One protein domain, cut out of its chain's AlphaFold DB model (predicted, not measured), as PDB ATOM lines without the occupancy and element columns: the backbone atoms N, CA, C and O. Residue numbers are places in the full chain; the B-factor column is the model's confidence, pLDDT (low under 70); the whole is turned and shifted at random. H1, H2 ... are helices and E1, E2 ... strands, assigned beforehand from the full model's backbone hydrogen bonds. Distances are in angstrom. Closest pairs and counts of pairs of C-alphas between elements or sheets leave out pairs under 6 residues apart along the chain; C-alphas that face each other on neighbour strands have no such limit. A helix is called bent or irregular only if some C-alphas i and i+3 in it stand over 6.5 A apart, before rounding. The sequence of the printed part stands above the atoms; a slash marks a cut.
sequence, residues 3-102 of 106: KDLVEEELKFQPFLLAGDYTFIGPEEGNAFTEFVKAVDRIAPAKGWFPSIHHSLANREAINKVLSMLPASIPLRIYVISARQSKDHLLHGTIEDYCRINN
ATOM      1  N   LYS A   3      20.474  21.769  19.558       88.12
ATOM      2  CA  LYS A   3      19.742  23.041  19.528       88.12
ATOM      3  C   LYS A   3      20.293  24.061  20.533       88.12
ATOM      4  O   LYS A   3      20.504  25.207  20.163       88.12
ATOM      5  N   ASP A   4      20.565  23.626  21.761       90.50
ATOM      6  CA  ASP A   4      21.071  24.497  22.827       90.50
ATOM      7  C   ASP A   4      22.466  25.034  22.467       90.50
ATOM      8  O   ASP A   4      22.727  26.224  22.613       90.50
ATOM      9  N   LEU A   5      23.324  24.177  21.894       90.69
ATOM     10  CA  LEU A   5      24.658  24.570  21.423       90.69
ATOM     11  C   LEU A   5      24.591  25.565  20.260       90.69
ATOM     12  O   LEU A   5      25.395  26.484  20.200       90.69
ATOM     13  N   VAL A   6      23.631  25.412  19.343       91.12
ATOM     14  CA  VAL A   6      23.423  26.375  18.248       91.12
ATOM     15  C   VAL A   6      22.963  27.726  18.794       91.12
ATOM     16  O   VAL A   6      23.447  28.765  18.352       91.12
ATOM     17  N   GLU A   7      22.042  27.741  19.761       92.44
ATOM     18  CA  GLU A   7      21.581  28.986  20.387       92.44
ATOM     19  C   GLU A   7      22.711  29.699  21.140       92.44
ATOM     20  O   GLU A   7      22.839  30.922  21.050       92.44
ATOM     21  N   GLU A   8      23.542  28.948  21.857       91.31
ATOM     22  CA  GLU A   8      24.715  29.471  22.555       91.31
ATOM     23  C   GLU A   8      25.786  29.981  21.581       91.31
ATOM     24  O   GLU A   8      26.264  31.107  21.726       91.31
ATOM     25  N   GLU A   9      26.091  29.222  20.527       92.31
ATOM     26  CA  GLU A   9      27.023  29.638  19.478       92.31
ATOM     27  C   GLU A   9      26.574  30.952  18.824       92.31
ATOM     28  O   GLU A   9      27.388  31.859  18.641       92.31
ATOM     29  N   LEU A  10      25.282  31.085  18.497       91.38
ATOM     30  CA  LEU A  10      24.720  32.296  17.893       91.38
ATOM     31  C   LEU A  10      24.833  33.514  18.810       91.38
ATOM     32  O   LEU A  10      25.150  34.602  18.327       91.38
ATOM     33  N   LYS A  11      24.611  33.337  20.117       91.00
ATOM     34  CA  LYS A  11      24.820  34.399  21.114       91.00
ATOM     35  C   LYS A  11      26.287  34.792  21.222       91.00
ATOM     36  O   LYS A  11      26.574  35.954  21.483       91.00
ATOM     37  N   PHE A  12      27.199  33.845  21.011       90.81
ATOM     38  CA  PHE A  12      28.631  34.082  21.120       90.81
ATOM     39  C   PHE A  12      29.250  34.758  19.880       90.81
ATOM     40  O   PHE A  12      30.217  35.507  20.015       90.81
ATOM     41  N   GLN A  13      28.684  34.565  18.681       90.50
ATOM     42  CA  GLN A  13      29.218  35.129  17.424       90.50
ATOM     43  C   GLN A  13      29.627  36.614  17.478       90.50
ATOM     44  O   GLN A  13      30.690  36.934  16.946       90.50
ATOM     45  N   PRO A  14      28.852  37.536  18.090       91.88
ATOM     46  CA  PRO A  14      29.198  38.958  18.109       91.88
ATOM     47  C   PRO A  14      30.487  39.286  18.875       91.88
ATOM     48  O   PRO A  14      31.020  40.382  18.715       91.88
ATOM     49  N   PHE A  15      30.977  38.366  19.710       90.19
ATOM     50  CA  PHE A  15      32.178  38.550  20.523       90.19
ATOM     51  C   PHE A  15      33.456  38.048  19.839       90.19
ATOM     52  O   PHE A  15      34.554  38.268  20.353       90.19
ATOM     53  N   LEU A  16      33.334  37.380  18.688       89.31
ATOM     54  CA  LEU A  16      34.482  36.897  17.932       89.31
ATOM     55  C   LEU A  16      35.256  38.064  17.317       89.31
ATOM     56  O   LEU A  16      34.699  38.939  16.648       89.31
ATOM     57  N   LEU A  17      36.573  38.051  17.503       88.56
ATOM     58  CA  LEU A  17      37.465  38.973  16.816       88.56
ATOM     59  C   LEU A  17      37.553  38.639  15.323       88.56
ATOM     60  O   LEU A  17      37.343  37.509  14.888       88.56
ATOM     61  N   ALA A  18      37.929  39.636  14.522       85.50
ATOM     62  CA  ALA A  18      38.083  39.460  13.082       85.50
ATOM     63  C   ALA A  18      39.069  38.324  12.745       85.50
ATOM     64  O   ALA A  18      40.249  38.388  13.113       85.50
ATOM     65  N   GLY A  19      38.566  37.338  11.995       82.88
ATOM     66  CA  GLY A  19      39.292  36.144  11.554       82.88
ATOM     67  C   GLY A  19      39.062  34.911  12.430       82.88
ATOM     68  O   GLY A  19      39.318  33.802  11.968       82.88
ATOM     69  N   ASP A  20      38.548  35.083  13.646       88.06
ATOM     70  CA  ASP A  20      38.210  33.973  14.530       88.06
ATOM     71  C   ASP A  20      36.830  33.413  14.171       88.06
ATOM     72  O   ASP A  20      35.975  34.104  13.608       88.06
ATOM     73  N   TYR A  21      36.616  32.136  14.464       89.81
ATOM     74  CA  TYR A  21      35.363  31.461  14.149       89.81
ATOM     75  C   TYR A  21      35.051  30.380  15.177       89.81
ATOM     76  O   TYR A  21      35.920  29.930  15.927       89.81
ATOM     77  N   THR A  22      33.797  29.944  15.188       92.81
ATOM     78  CA  THR A  22      33.369  28.770  15.943       92.81
ATOM     79  C   THR A  22      32.849  27.683  15.027       92.81
ATOM     80  O   THR A  22      32.458  27.940  13.884       92.81
ATOM     81  N   PHE A  23      32.828  26.468  15.557       92.94
ATOM     82  CA  PHE A  23      32.011  25.394  15.021       92.94
ATOM     83  C   PHE A  23      31.561  24.465  16.148       92.94
ATOM     84  O   PHE A  23      32.201  24.376  17.196       92.94
ATOM     85  N   ILE A  24      30.478  23.731  15.912       94.12
ATOM     86  CA  ILE A  24      30.020  22.658  16.795       94.12
ATOM     87  C   ILE A  24      30.569  21.331  16.270       94.12
ATOM     88  O   ILE A  24      30.463  21.038  15.077       94.12
ATOM     89  N   GLY A  25      31.142  20.518  17.154       93.38
ATOM     90  CA  GLY A  25      31.667  19.196  16.809       93.38
ATOM     91  C   GLY A  25      31.630  18.227  17.992       93.38
ATOM     92  O   GLY A  25      31.285  18.641  19.101       93.38
ATOM     93  N   PRO A  26      31.966  16.941  17.776       93.12
ATOM     94  CA  PRO A  26      32.104  15.960  18.851       93.12
ATOM     95  C   PRO A  26      33.121  16.400  19.892       93.12
ATOM     96  O   PRO A  26      34.104  17.025  19.515       93.12
ATOM     97  N   GLU A  27      32.940  16.014  21.154       90.12
ATOM     98  CA  GLU A  27      34.007  16.146  22.153       90.12
ATOM     99  C   GLU A  27      35.305  15.438  21.709       90.12
ATOM    100  O   GLU A  27      35.292  14.503  20.899       90.12
ATOM    101  N   GLU A  28      36.440  15.913  22.233       78.19
ATOM    102  CA  GLU A  28      37.776  15.463  21.833       78.19
ATOM    103  C   GLU A  28      37.938  13.938  21.944       78.19
ATOM    104  O   GLU A  28      37.503  13.300  22.903       78.19
ATOM    105  N   GLY A  29      38.580  13.341  20.935       81.00
ATOM    106  CA  GLY A  29      38.795  11.899  20.839       81.00
ATOM    107  C   GLY A  29      38.705  11.377  19.403       81.00
ATOM    108  O   GLY A  29      38.847  12.120  18.425       81.00
ATOM    109  N   ASN A  30      38.441  10.075  19.260       86.62
ATOM    110  CA  ASN A  30      38.345   9.426  17.945       86.62
ATOM    111  C   ASN A  30      37.203  10.005  17.094       86.62
ATOM    112  O   ASN A  30      37.374  10.208  15.894       86.62
ATOM    113  N   ALA A  31      36.062  10.321  17.720       88.38
ATOM    114  CA  ALA A  31      34.911  10.910  17.038       88.38
ATOM    115  C   ALA A  31      35.235  12.293  16.453       88.38
ATOM    116  O   ALA A  31      34.868  12.571  15.314       88.38
ATOM    117  N   PHE A  32      35.978  13.124  17.191       90.38
ATOM    118  CA  PHE A  32      36.436  14.425  16.708       90.38
ATOM    119  C   PHE A  32      37.368  14.291  15.497       90.38
ATOM    120  O   PHE A  32      37.189  14.972  14.490       90.38
ATOM    121  N   THR A  33      38.322  13.357  15.545       88.75
ATOM    122  CA  THR A  33      39.254  13.126  14.427       88.75
ATOM    123  C   THR A  33      38.521  12.707  13.150       88.75
ATOM    124  O   THR A  33      38.802  13.229  12.068       88.75
ATOM    125  N   GLU A  34      37.561  11.788  13.256       91.56
ATOM    126  CA  GLU A  34      36.764  11.356  12.102       91.56
ATOM    127  C   GLU A  34      35.807  12.447  11.614       91.56
ATOM    128  O   GLU A  34      35.624  12.603  10.405       91.56
ATOM    129  N   PHE A  35      35.266  13.255  12.525       93.44
ATOM    130  CA  PHE A  35      34.471  14.430  12.185       93.44
ATOM    131  C   PHE A  35      35.267  15.428  11.342       93.44
ATOM    132  O   PHE A  35      34.825  15.789  10.254       93.44
ATOM    133  N   VAL A  36      36.471  15.814  11.780       90.69
ATOM    134  CA  VAL A  36      37.330  16.753  11.039       90.69
ATOM    135  C   VAL A  36      37.645  16.219   9.637       90.69
ATOM    136  O   VAL A  36      37.510  16.951   8.656       90.69
ATOM    137  N   LYS A  37      37.978  14.925   9.510       90.38
ATOM    138  CA  LYS A  37      38.192  14.282   8.200       90.38
ATOM    139  C   LYS A  37      36.935  14.305   7.329       90.38
ATOM    140  O   LYS A  37      37.038  14.491   6.120       90.38
ATOM    141  N   ALA A  38      35.758  14.072   7.904       92.50
ATOM    142  CA  ALA A  38      34.500  14.089   7.162       92.50
ATOM    143  C   ALA A  38      34.161  15.497   6.651       92.50
ATOM    144  O   ALA A  38      33.754  15.641   5.497       92.50
ATOM    145  N   VAL A  39      34.388  16.525   7.474       92.88
ATOM    146  CA  VAL A  39      34.205  17.930   7.086       92.88
ATOM    147  C   VAL A  39      35.152  18.289   5.943       92.88
ATOM    148  O   VAL A  39      34.703  18.814   4.926       92.88
ATOM    149  N   ASP A  40      36.432  17.927   6.061       90.50
ATOM    150  CA  ASP A  40      37.433  18.179   5.021       90.50
ATOM    151  C   ASP A  40      37.123  17.449   3.702       90.50
ATOM    152  O   ASP A  40      37.334  17.988   2.625       90.50
ATOM    153  N   ARG A  41      36.510  16.261   3.733       90.12
ATOM    154  CA  ARG A  41      36.052  15.604   2.491       90.12
ATOM    155  C   ARG A  41      34.925  16.365   1.786       90.12
ATOM    156  O   ARG A  41      34.824  16.290   0.563       90.12
ATOM    157  N   ILE A  42      34.053  17.044   2.533       89.81
ATOM    158  CA  ILE A  42      32.898  17.775   1.981       89.81
ATOM    159  C   ILE A  42      33.315  19.159   1.488       89.81
ATOM    160  O   ILE A  42      32.944  19.564   0.385       89.81
ATOM    161  N   ALA A  43      34.084  19.875   2.301       88.75
ATOM    162  CA  ALA A  43      34.610  21.193   1.996       88.75
ATOM    163  C   ALA A  43      36.135  21.157   2.124       88.75
ATOM    164  O   ALA A  43      36.664  21.672   3.105       88.75
ATOM    165  N   PRO A  44      36.842  20.549   1.154       83.62
ATOM    166  CA  PRO A  44      38.287  20.418   1.234       83.62
ATOM    167  C   PRO A  44      38.942  21.784   1.274       83.62
ATOM    168  O   PRO A  44      38.507  22.715   0.586       83.62
ATOM    169  N   ALA A  45      40.021  21.879   2.042       76.94
ATOM    170  CA  ALA A  45      40.869  23.053   2.051       76.94
ATOM    171  C   ALA A  45      41.379  23.340   0.623       76.94
ATOM    172  O   ALA A  45      42.231  22.634   0.086       76.94
ATOM    173  N   LYS A  46      40.827  24.372  -0.025       69.38
ATOM    174  CA  LYS A  46      41.212  24.807  -1.379       69.38
ATOM    175  C   LYS A  46      42.182  25.990  -1.305       69.38
ATOM    176  O   LYS A  46      42.010  26.871  -0.465       69.38
ATOM    177  N   GLY A  47      43.157  26.034  -2.217       62.19
ATOM    178  CA  GLY A  47      44.079  27.164  -2.400       62.19
ATOM    179  C   GLY A  47      45.559  26.774  -2.381       62.19
ATOM    180  O   GLY A  47      45.900  25.602  -2.256       62.19
ATOM    181  N   TRP A  48      46.439  27.775  -2.510       53.75
ATOM    182  CA  TRP A  48      47.899  27.581  -2.489       53.75
ATOM    183  C   TRP A  48      48.432  27.246  -1.081       53.75
ATOM    184  O   TRP A  48      49.492  26.644  -0.953       53.75
ATOM    185  N   PHE A  49      47.651  27.579  -0.046       62.22
ATOM    186  CA  PHE A  49      47.888  27.244   1.359       62.22
ATOM    187  C   PHE A  49      46.648  26.531   1.926       62.22
ATOM    188  O   PHE A  49      45.763  27.190   2.480       62.22
ATOM    189  N   PRO A  50      46.509  25.208   1.715       64.50
ATOM    190  CA  PRO A  50      45.384  24.451   2.245       64.50
ATOM    191  C   PRO A  50      45.459  24.440   3.773       64.50
ATOM    192  O   PRO A  50      46.399  23.910   4.358       64.50
ATOM    193  N   SER A  51      44.460  25.040   4.412       77.69
ATOM    194  CA  SER A  51      44.329  25.069   5.861       77.69
ATOM    195  C   SER A  51      43.028  24.401   6.276       77.69
ATOM    196  O   SER A  51      41.966  24.724   5.738       77.69
ATOM    197  N   ILE A  52      43.096  23.511   7.270       82.00
ATOM    198  CA  ILE A  52      41.918  22.854   7.859       82.00
ATOM    199  C   ILE A  52      40.904  23.870   8.413       82.00
ATOM    200  O   ILE A  52      39.714  23.579   8.527       82.00
ATOM    201  N   HIS A  53      41.363  25.095   8.688       83.31
ATOM    202  CA  HIS A  53      40.517  26.221   9.056       83.31
ATOM    203  C   HIS A  53      39.476  26.560   7.979       83.31
ATOM    204  O   HIS A  53      38.347  26.896   8.323       83.31
ATOM    205  N   HIS A  54      39.794  26.407   6.688       83.19
ATOM    206  CA  HIS A  54      38.819  26.616   5.609       83.19
ATOM    207  C   HIS A  54      37.680  25.597   5.663       83.19
ATOM    208  O   HIS A  54      36.516  25.957   5.489       83.19
ATOM    209  N   SER A  55      38.019  24.337   5.925       87.25
ATOM    210  CA  SER A  55      37.053  23.247   6.017       87.25
ATOM    211  C   SER A  55      36.149  23.440   7.239       87.25
ATOM    212  O   SER A  55      34.927  23.369   7.128       87.25
ATOM    213  N   LEU A  56      36.733  23.764   8.397       89.00
ATOM    214  CA  LEU A  56      36.006  23.886   9.666       89.00
ATOM    215  C   LEU A  56      35.247  25.208   9.841       89.00
ATOM    216  O   LEU A  56      34.282  25.245  10.599       89.00
ATOM    217  N   ALA A  57      35.620  26.273   9.129       88.38
ATOM    218  CA  ALA A  57      34.825  27.503   9.070       88.38
ATOM    219  C   ALA A  57      33.587  27.366   8.158       88.38
ATOM    220  O   ALA A  57      32.702  28.227   8.161       88.38
ATOM    221  N   ASN A  58      33.494  26.292   7.363       90.31
ATOM    222  CA  ASN A  58      32.366  26.065   6.470       90.31
ATOM    223  C   ASN A  58      31.158  25.490   7.231       90.31
ATOM    224  O   ASN A  58      31.018  24.278   7.400       90.31
ATOM    225  N   ARG A  59      30.240  26.373   7.639       89.50
ATOM    226  CA  ARG A  59      29.018  26.001   8.376       89.50
ATOM    227  C   ARG A  59      28.139  24.981   7.655       89.50
ATOM    228  O   ARG A  59      27.521  24.148   8.310       89.50
ATOM    229  N   GLU A  60      28.063  25.027   6.327       91.81
ATOM    230  CA  GLU A  60      27.260  24.068   5.563       91.81
ATOM    231  C   GLU A  60      27.853  22.657   5.665       91.81
ATOM    232  O   GLU A  60      27.130  21.696   5.933       91.81
ATOM    233  N   ALA A  61      29.178  22.540   5.530       93.00
ATOM    234  CA  ALA A  61      29.880  21.275   5.705       93.00
ATOM    235  C   ALA A  61      29.748  20.751   7.140       93.00
ATOM    236  O   ALA A  61      29.404  19.583   7.323       93.00
ATOM    237  N   ILE A  62      29.928  21.617   8.144       94.31
ATOM    238  CA  ILE A  62      29.727  21.281   9.562       94.31
ATOM    239  C   ILE A  62      28.317  20.728   9.793       94.31
ATOM    240  O   ILE A  62      28.173  19.605  10.271       94.31
ATOM    241  N   ASN A  63      27.276  21.455   9.380       92.50
ATOM    242  CA  ASN A  63      25.882  21.037   9.559       92.50
ATOM    243  C   ASN A  63      25.573  19.708   8.861       92.50
ATOM    244  O   ASN A  63      24.836  18.875   9.393       92.50
ATOM    245  N   LYS A  64      26.154  19.489   7.678       93.94
ATOM    246  CA  LYS A  64      25.997  18.240   6.934       93.94
ATOM    247  C   LYS A  64      26.666  17.058   7.630       93.94
ATOM    248  O   LYS A  64      26.110  15.968   7.595       93.94
ATOM    249  N   VAL A  65      27.829  17.242   8.253       94.25
ATOM    250  CA  VAL A  65      28.467  16.165   9.028       94.25
ATOM    251  C   VAL A  65      27.725  15.934  10.342       94.25
ATOM    252  O   VAL A  65      27.479  14.785  10.694       94.25
ATOM    253  N   LEU A  66      27.305  16.997  11.036       93.19
ATOM    254  CA  LEU A  66      26.535  16.893  12.281       93.19
ATOM    255  C   LEU A  66      25.238  16.095  12.095       93.19
ATOM    256  O   LEU A  66      24.897  15.296  12.962       93.19
ATOM    257  N   SER A  67      24.545  16.246  10.960       91.81
ATOM    258  CA  SER A  67      23.324  15.477  10.670       91.81
ATOM    259  C   SER A  67      23.568  13.988  10.394       91.81
ATOM    260  O   SER A  67      22.624  13.200  10.429       91.81
ATOM    261  N   MET A  68      24.819  13.592  10.140       91.12
ATOM    262  CA  MET A  68      25.232  12.199   9.939       91.12
ATOM    263  C   MET A  68      25.740  11.535  11.226       91.12
ATOM    264  O   MET A  68      25.948  10.320  11.238       91.12
ATOM    265  N   LEU A  69      25.970  12.300  12.298       89.12
ATOM    266  CA  LEU A  69      26.463  11.756  13.560       89.12
ATOM    267  C   LEU A  69      25.344  11.053  14.348       89.12
ATOM    268  O   LEU A  69      24.209  11.531  14.383       89.12
ATOM    269  N   PRO A  70      25.656   9.948  15.051       88.75
ATOM    270  CA  PRO A  70      24.759   9.380  16.047       88.75
ATOM    271  C   PRO A  70      24.351  10.421  17.096       88.75
ATOM    272  O   PRO A  70      25.199  11.106  17.663       88.75
ATOM    273  N   ALA A  71      23.057  10.479  17.423       86.12
ATOM    274  CA  ALA A  71      22.507  11.437  18.389       86.12
ATOM    275  C   ALA A  71      23.063  11.290  19.822       86.12
ATOM    276  O   ALA A  71      22.880  12.183  20.643       86.12
ATOM    277  N   SER A  72      23.721  10.168  20.132       88.31
ATOM    278  CA  SER A  72      24.362   9.902  21.424       88.31
ATOM    279  C   SER A  72      25.774  10.477  21.552       88.31
ATOM    280  O   SER A  72      26.338  10.423  22.643       88.31
ATOM    281  N   ILE A  73      26.370  10.989  20.468       90.44
ATOM    282  CA  ILE A  73      27.709  11.579  20.526       90.44
ATOM    283  C   ILE A  73      27.635  12.919  21.270       90.44
ATOM    284  O   ILE A  73      26.858  13.789  20.864       90.44
ATOM    285  N   PRO A  74      28.435  13.114  22.334       91.56
ATOM    286  CA  PRO A  74      28.512  14.398  23.012       91.56
ATOM    287  C   PRO A  74      29.148  15.435  22.084       91.56
ATOM    288  O   PRO A  74      30.133  15.155  21.396       91.56
ATOM    289  N   LEU A  75      28.559  16.628  22.051       93.19
ATOM    290  CA  LEU A  75      28.967  17.738  21.194       93.19
ATOM    291  C   LEU A  75      29.373  18.934  22.056       93.19
ATOM    292  O   LEU A  75      28.797  19.148  23.122       93.19
ATOM    293  N   ARG A  76      30.294  19.754  21.549       92.19
ATOM    294  CA  ARG A  76      30.705  21.022  22.162       92.19
ATOM    295  C   ARG A  76      30.951  22.102  21.114       92.19
ATOM    296  O   ARG A  76      31.169  21.803  19.937       92.19
ATOM    297  N   ILE A  77      30.929  23.356  21.560       91.81
ATOM    298  CA  ILE A  77      31.342  24.505  20.752       91.81
ATOM    299  C   ILE A  77      32.861  24.625  20.849       91.81
ATOM    300  O   ILE A  77      33.433  24.661  21.941       91.81
ATOM    301  N   TYR A  78      33.504  24.691  19.693       90.75
ATOM    302  CA  TYR A  78      34.920  24.973  19.555       90.75
ATOM    303  C   TYR A  78      35.099  26.415  19.116       90.75
ATOM    304  O   TYR A  78      34.467  26.845  18.151       90.75
ATOM    305  N   VAL A  79      35.981  27.143  19.798       90.06
ATOM    306  CA  VAL A  79      36.389  28.492  19.394       90.06
ATOM    307  C   VAL A  79      37.806  28.436  18.851       90.06
ATOM    308  O   VAL A  79      38.719  27.966  19.534       90.06
ATOM    309  N   ILE A  80      37.983  28.900  17.616       86.44
ATOM    310  CA  ILE A  80      39.251  28.851  16.895       86.44
ATOM    311  C   ILE A  80      39.792  30.261  16.712       86.44
ATOM    312  O   ILE A  80      39.160  31.097  16.061       86.44
ATOM    313  N   SER A  81      40.992  30.505  17.250       81.44
ATOM    314  CA  SER A  81      41.698  31.764  17.026       81.44
ATOM    315  C   SER A  81      42.640  31.648  15.831       81.44
ATOM    316  O   SER A  81      43.733  31.084  15.932       81.44
ATOM    317  N   ALA A  82      42.249  32.230  14.697       68.00
ATOM    318  CA  ALA A  82      43.037  32.183  13.462       68.00
ATOM    319  C   ALA A  82      44.375  32.933  13.581       68.00
ATOM    320  O   ALA A  82      45.290  32.741  12.779       68.00
ATOM    321  N   ARG A  83      44.514  33.793  14.598       66.38
ATOM    322  CA  ARG A  83      45.761  34.514  14.891       66.38
ATOM    323  C   ARG A  83      46.818  33.636  15.552       66.38
ATOM    324  O   ARG A  83      48.002  33.939  15.415       66.38
ATOM    325  N   GLN A  84      46.410  32.591  16.271       60.38
ATOM    326  CA  GLN A  84      47.323  31.781  17.080       60.38
ATOM    327  C   GLN A  84      47.765  30.488  16.393       60.38
ATOM    328  O   GLN A  84      48.797  29.934  16.769       60.38
ATOM    329  N   SER A  85      47.070  30.028  15.352       56.94
ATOM    330  CA  SER A  85      47.485  28.829  14.631       56.94
ATOM    331  C   SER A  85      47.208  28.924  13.136       56.94
ATOM    332  O   SER A  85      46.068  28.956  12.697       56.94
ATOM    333  N   LYS A  86      48.279  28.957  12.338       55.78
ATOM    334  CA  LYS A  86      48.179  28.850  10.876       55.78
ATOM    335  C   LYS A  86      48.063  27.390  10.413       55.78
ATOM    336  O   LYS A  86      47.363  27.129   9.439       55.78
ATOM    337  N   ASP A  87      48.667  26.465  11.173       54.16
ATOM    338  CA  ASP A  87      48.814  25.046  10.798       54.16
ATOM    339  C   ASP A  87      48.321  24.044  11.863       54.16
ATOM    340  O   ASP A  87      48.262  22.840  11.612       54.16
ATOM    341  N   HIS A  88      47.948  24.511  13.057       57.59
ATOM    342  CA  HIS A  88      47.431  23.667  14.141       57.59
ATOM    343  C   HIS A  88      45.979  24.023  14.444       57.59
ATOM    344  O   HIS A  88      45.577  25.158  14.275       57.59
ATOM    345  N   LEU A  89      45.164  23.080  14.906       62.00
ATOM    346  CA  LEU A  89      43.854  23.415  15.464       62.00
ATOM    347  C   LEU A  89      44.050  23.812  16.925       62.00
ATOM    348  O   LEU A  89      43.851  22.986  17.813       62.00
ATOM    349  N   LEU A  90      44.470  25.055  17.180       62.19
ATOM    350  CA  LEU A  90      44.334  25.617  18.522       62.19
ATOM    351  C   LEU A  90      42.862  25.948  18.726       62.19
ATOM    352  O   LEU A  90      42.327  26.911  18.176       62.19
ATOM    353  N   HIS A  91      42.209  25.075  19.477       68.94
ATOM    354  CA  HIS A  91      40.801  25.157  19.789       68.94
ATOM    355  C   HIS A  91      40.641  25.242  21.300       68.94
ATOM    356  O   HIS A  91      41.277  24.498  22.042       68.94
ATOM    357  N   GLY A  92      39.821  26.186  21.745       78.19
ATOM    358  CA  GLY A  92      39.460  26.360  23.148       78.19
ATOM    359  C   GLY A  92      37.953  26.273  23.335       78.19
ATOM    360  O   GLY A  92      37.197  26.066  22.378       78.19
ATOM    361  N   THR A  93      37.511  26.443  24.576       82.06
ATOM    362  CA  THR A  93      36.100  26.704  24.866       82.06
ATOM    363  C   THR A  93      35.771  28.195  24.726       82.06
ATOM    364  O   THR A  93      36.660  29.039  24.562       82.06
ATOM    365  N   ILE A  94      34.481  28.528  24.813       84.19
ATOM    366  CA  ILE A  94      34.010  29.913  24.917       84.19
ATOM    367  C   ILE A  94      34.648  30.606  26.128       84.19
ATOM    368  O   ILE A  94      35.114  31.741  26.013       84.19
ATOM    369  N   GLU A  95      34.737  29.919  27.267       83.00
ATOM    370  CA  GLU A  95      35.309  30.446  28.508       83.00
ATOM    371  C   GLU A  95      36.795  30.770  28.351       83.00
ATOM    372  O   GLU A  95      37.241  31.848  28.756       83.00
ATOM    373  N   ASP A  96      37.561  29.874  27.723       82.81
ATOM    374  CA  ASP A  96      38.977  30.113  27.442       82.81
ATOM    375  C   ASP A  96      39.170  31.325  26.535       82.81
ATOM    376  O   ASP A  96      40.003  32.191  26.821       82.81
ATOM    377  N   TYR A  97      38.367  31.425  25.476       86.94
ATOM    378  CA  TYR A  97      38.429  32.555  24.560       86.94
ATOM    379  C   TYR A  97      38.083  33.876  25.254       86.94
ATOM    380  O   TYR A  97      38.778  34.877  25.059       86.94
ATOM    381  N   CYS A  98      37.046  33.880  26.096       85.69
ATOM    382  CA  CYS A  98      36.639  35.065  26.846       85.69
ATOM    383  C   CYS A  98      37.727  35.521  27.815       85.69
ATOM    384  O   CYS A  98      38.055  36.708  27.861       85.69
ATOM    385  N   ARG A  99      38.338  34.576  28.537       84.19
ATOM    386  CA  ARG A  99      39.440  34.839  29.466       84.19
ATOM    387  C   ARG A  99      40.654  35.440  28.758       84.19
ATOM    388  O   ARG A  99      41.234  36.394  29.266       84.19
ATOM    389  N   ILE A 100      41.033  34.905  27.598       83.50
ATOM    390  CA  ILE A 100      42.195  35.384  26.830       83.50
ATOM    391  C   ILE A 100      41.945  36.786  26.254       83.50
ATOM    392  O   ILE A 100      42.858  37.609  26.227       83.50
ATOM    393  N   ASN A 101      40.716  37.070  25.815       82.69
ATOM    394  CA  ASN A 101      40.375  38.320  25.131       82.69
ATOM    395  C   ASN A 101      39.711  39.376  26.032       82.69
ATOM    396  O   ASN A 101      39.309  40.425  25.535       82.69
ATOM    397  N   ASN A 102      39.619  39.136  27.345       84.06
ATOM    398  CA  ASN A 102      38.936  40.006  28.313       84.06
ATOM    399  C   ASN A 102      37.472  40.313  27.931       84.06
ATOM    400  O   ASN A 102      36.999  41.440  28.086       84.06
TER     401      ASN A 102
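This is residues 3 to 102 of the 106 residues of an uncharacterized protein of Chitinophaga eiseniae (UniProt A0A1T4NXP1). A two-stranded antiparallel ribbon, E1 and E2, runs through the middle of this domain, and helices are set round it: H1 beside both strands, H2 and H4 by E1, and H5 by E2. Short H3 packs on H2, and the long link after E2 folds back so that residues 91 to 92 pair with residues 79 to 80 of E2. The printed part has 100 residues with five named helices and two named strands, in the order H1, E1, H2, H3, H4, E2, H5; the class is mixed, helices and strands. The whole is compact, with a radius of gyration of the C-alphas of 13.1 A and spans of 37 by 36 by 22 A.

H1, residues 3 to 15, begins at C-alpha 3 (19.742, 23.041, 19.528) and is 19.9 A long; it is only just irregular, with C-alphas 11 and 14 7.0 A apart. E1, residues 21 to 26, measures 16.5 A. H2, residues 30 to 42, measures 18.8 A and ends at C-alpha 42 (32.898, 17.775, 1.981). H3 is residues 52 to 56, 6.3 A, and H4 is residues 59 to 66, 10.2 A. E2, residues 75 to 80, measures 15.7 A. H5, residues 94 to 101, measures 10.5 A and ends at C-alpha 101 (40.375, 38.320, 25.131).

E1 and E2 are antiparallel neighbours at 151 degrees, with N 78 and O 23 at 2.8 A and N 80 and O 21 at 2.9 A, within hydrogen-bond range. The closest C-alphas of H1 and E2 are those of Leu 5 and Ile 77, 6.7 A; those of H1 and E1 are Glu 9 and Thr 22, 7.3 A. Pro 26 of E1 and Phe 32 of H2 have the closest C-alphas of that pair, 5.1 A. For E1 and H4 the closest C-alphas are those of Phe 23 and Ile 62, 7.2 A. H2 and H3 touch, closest at the C-alphas of Asp 40 and Ser 55, 5.2 A. H2 and H4 touch at a steep tilt of 47 degrees, opposite ways, with the C-alphas of Val 39 and Ala 61 closest, 5.6 A. The closest C-alphas of E2 and H5 are those of Val 79 and Ile 94, 6.2 A. H1 and H5 are close but not clearly touching; the C-alphas of Phe 12 and Ile 94 are closest, 7.8 A. H1 is apart from H2, H3 and H4. In H2, H3, H4 and H5 every O i to N i+4 pair is within hydrogen-bond range; in H1 7 of 9 are.

The two C-alphas farthest apart are those of Trp 48 and Ser 72, 37.9 A. The printed part has no cut. The link from E2 to H5, 13 residues, is long. The mean pLDDT of the printed part is 84.6; residues 46 to 50 and 82 to 91 are under 70.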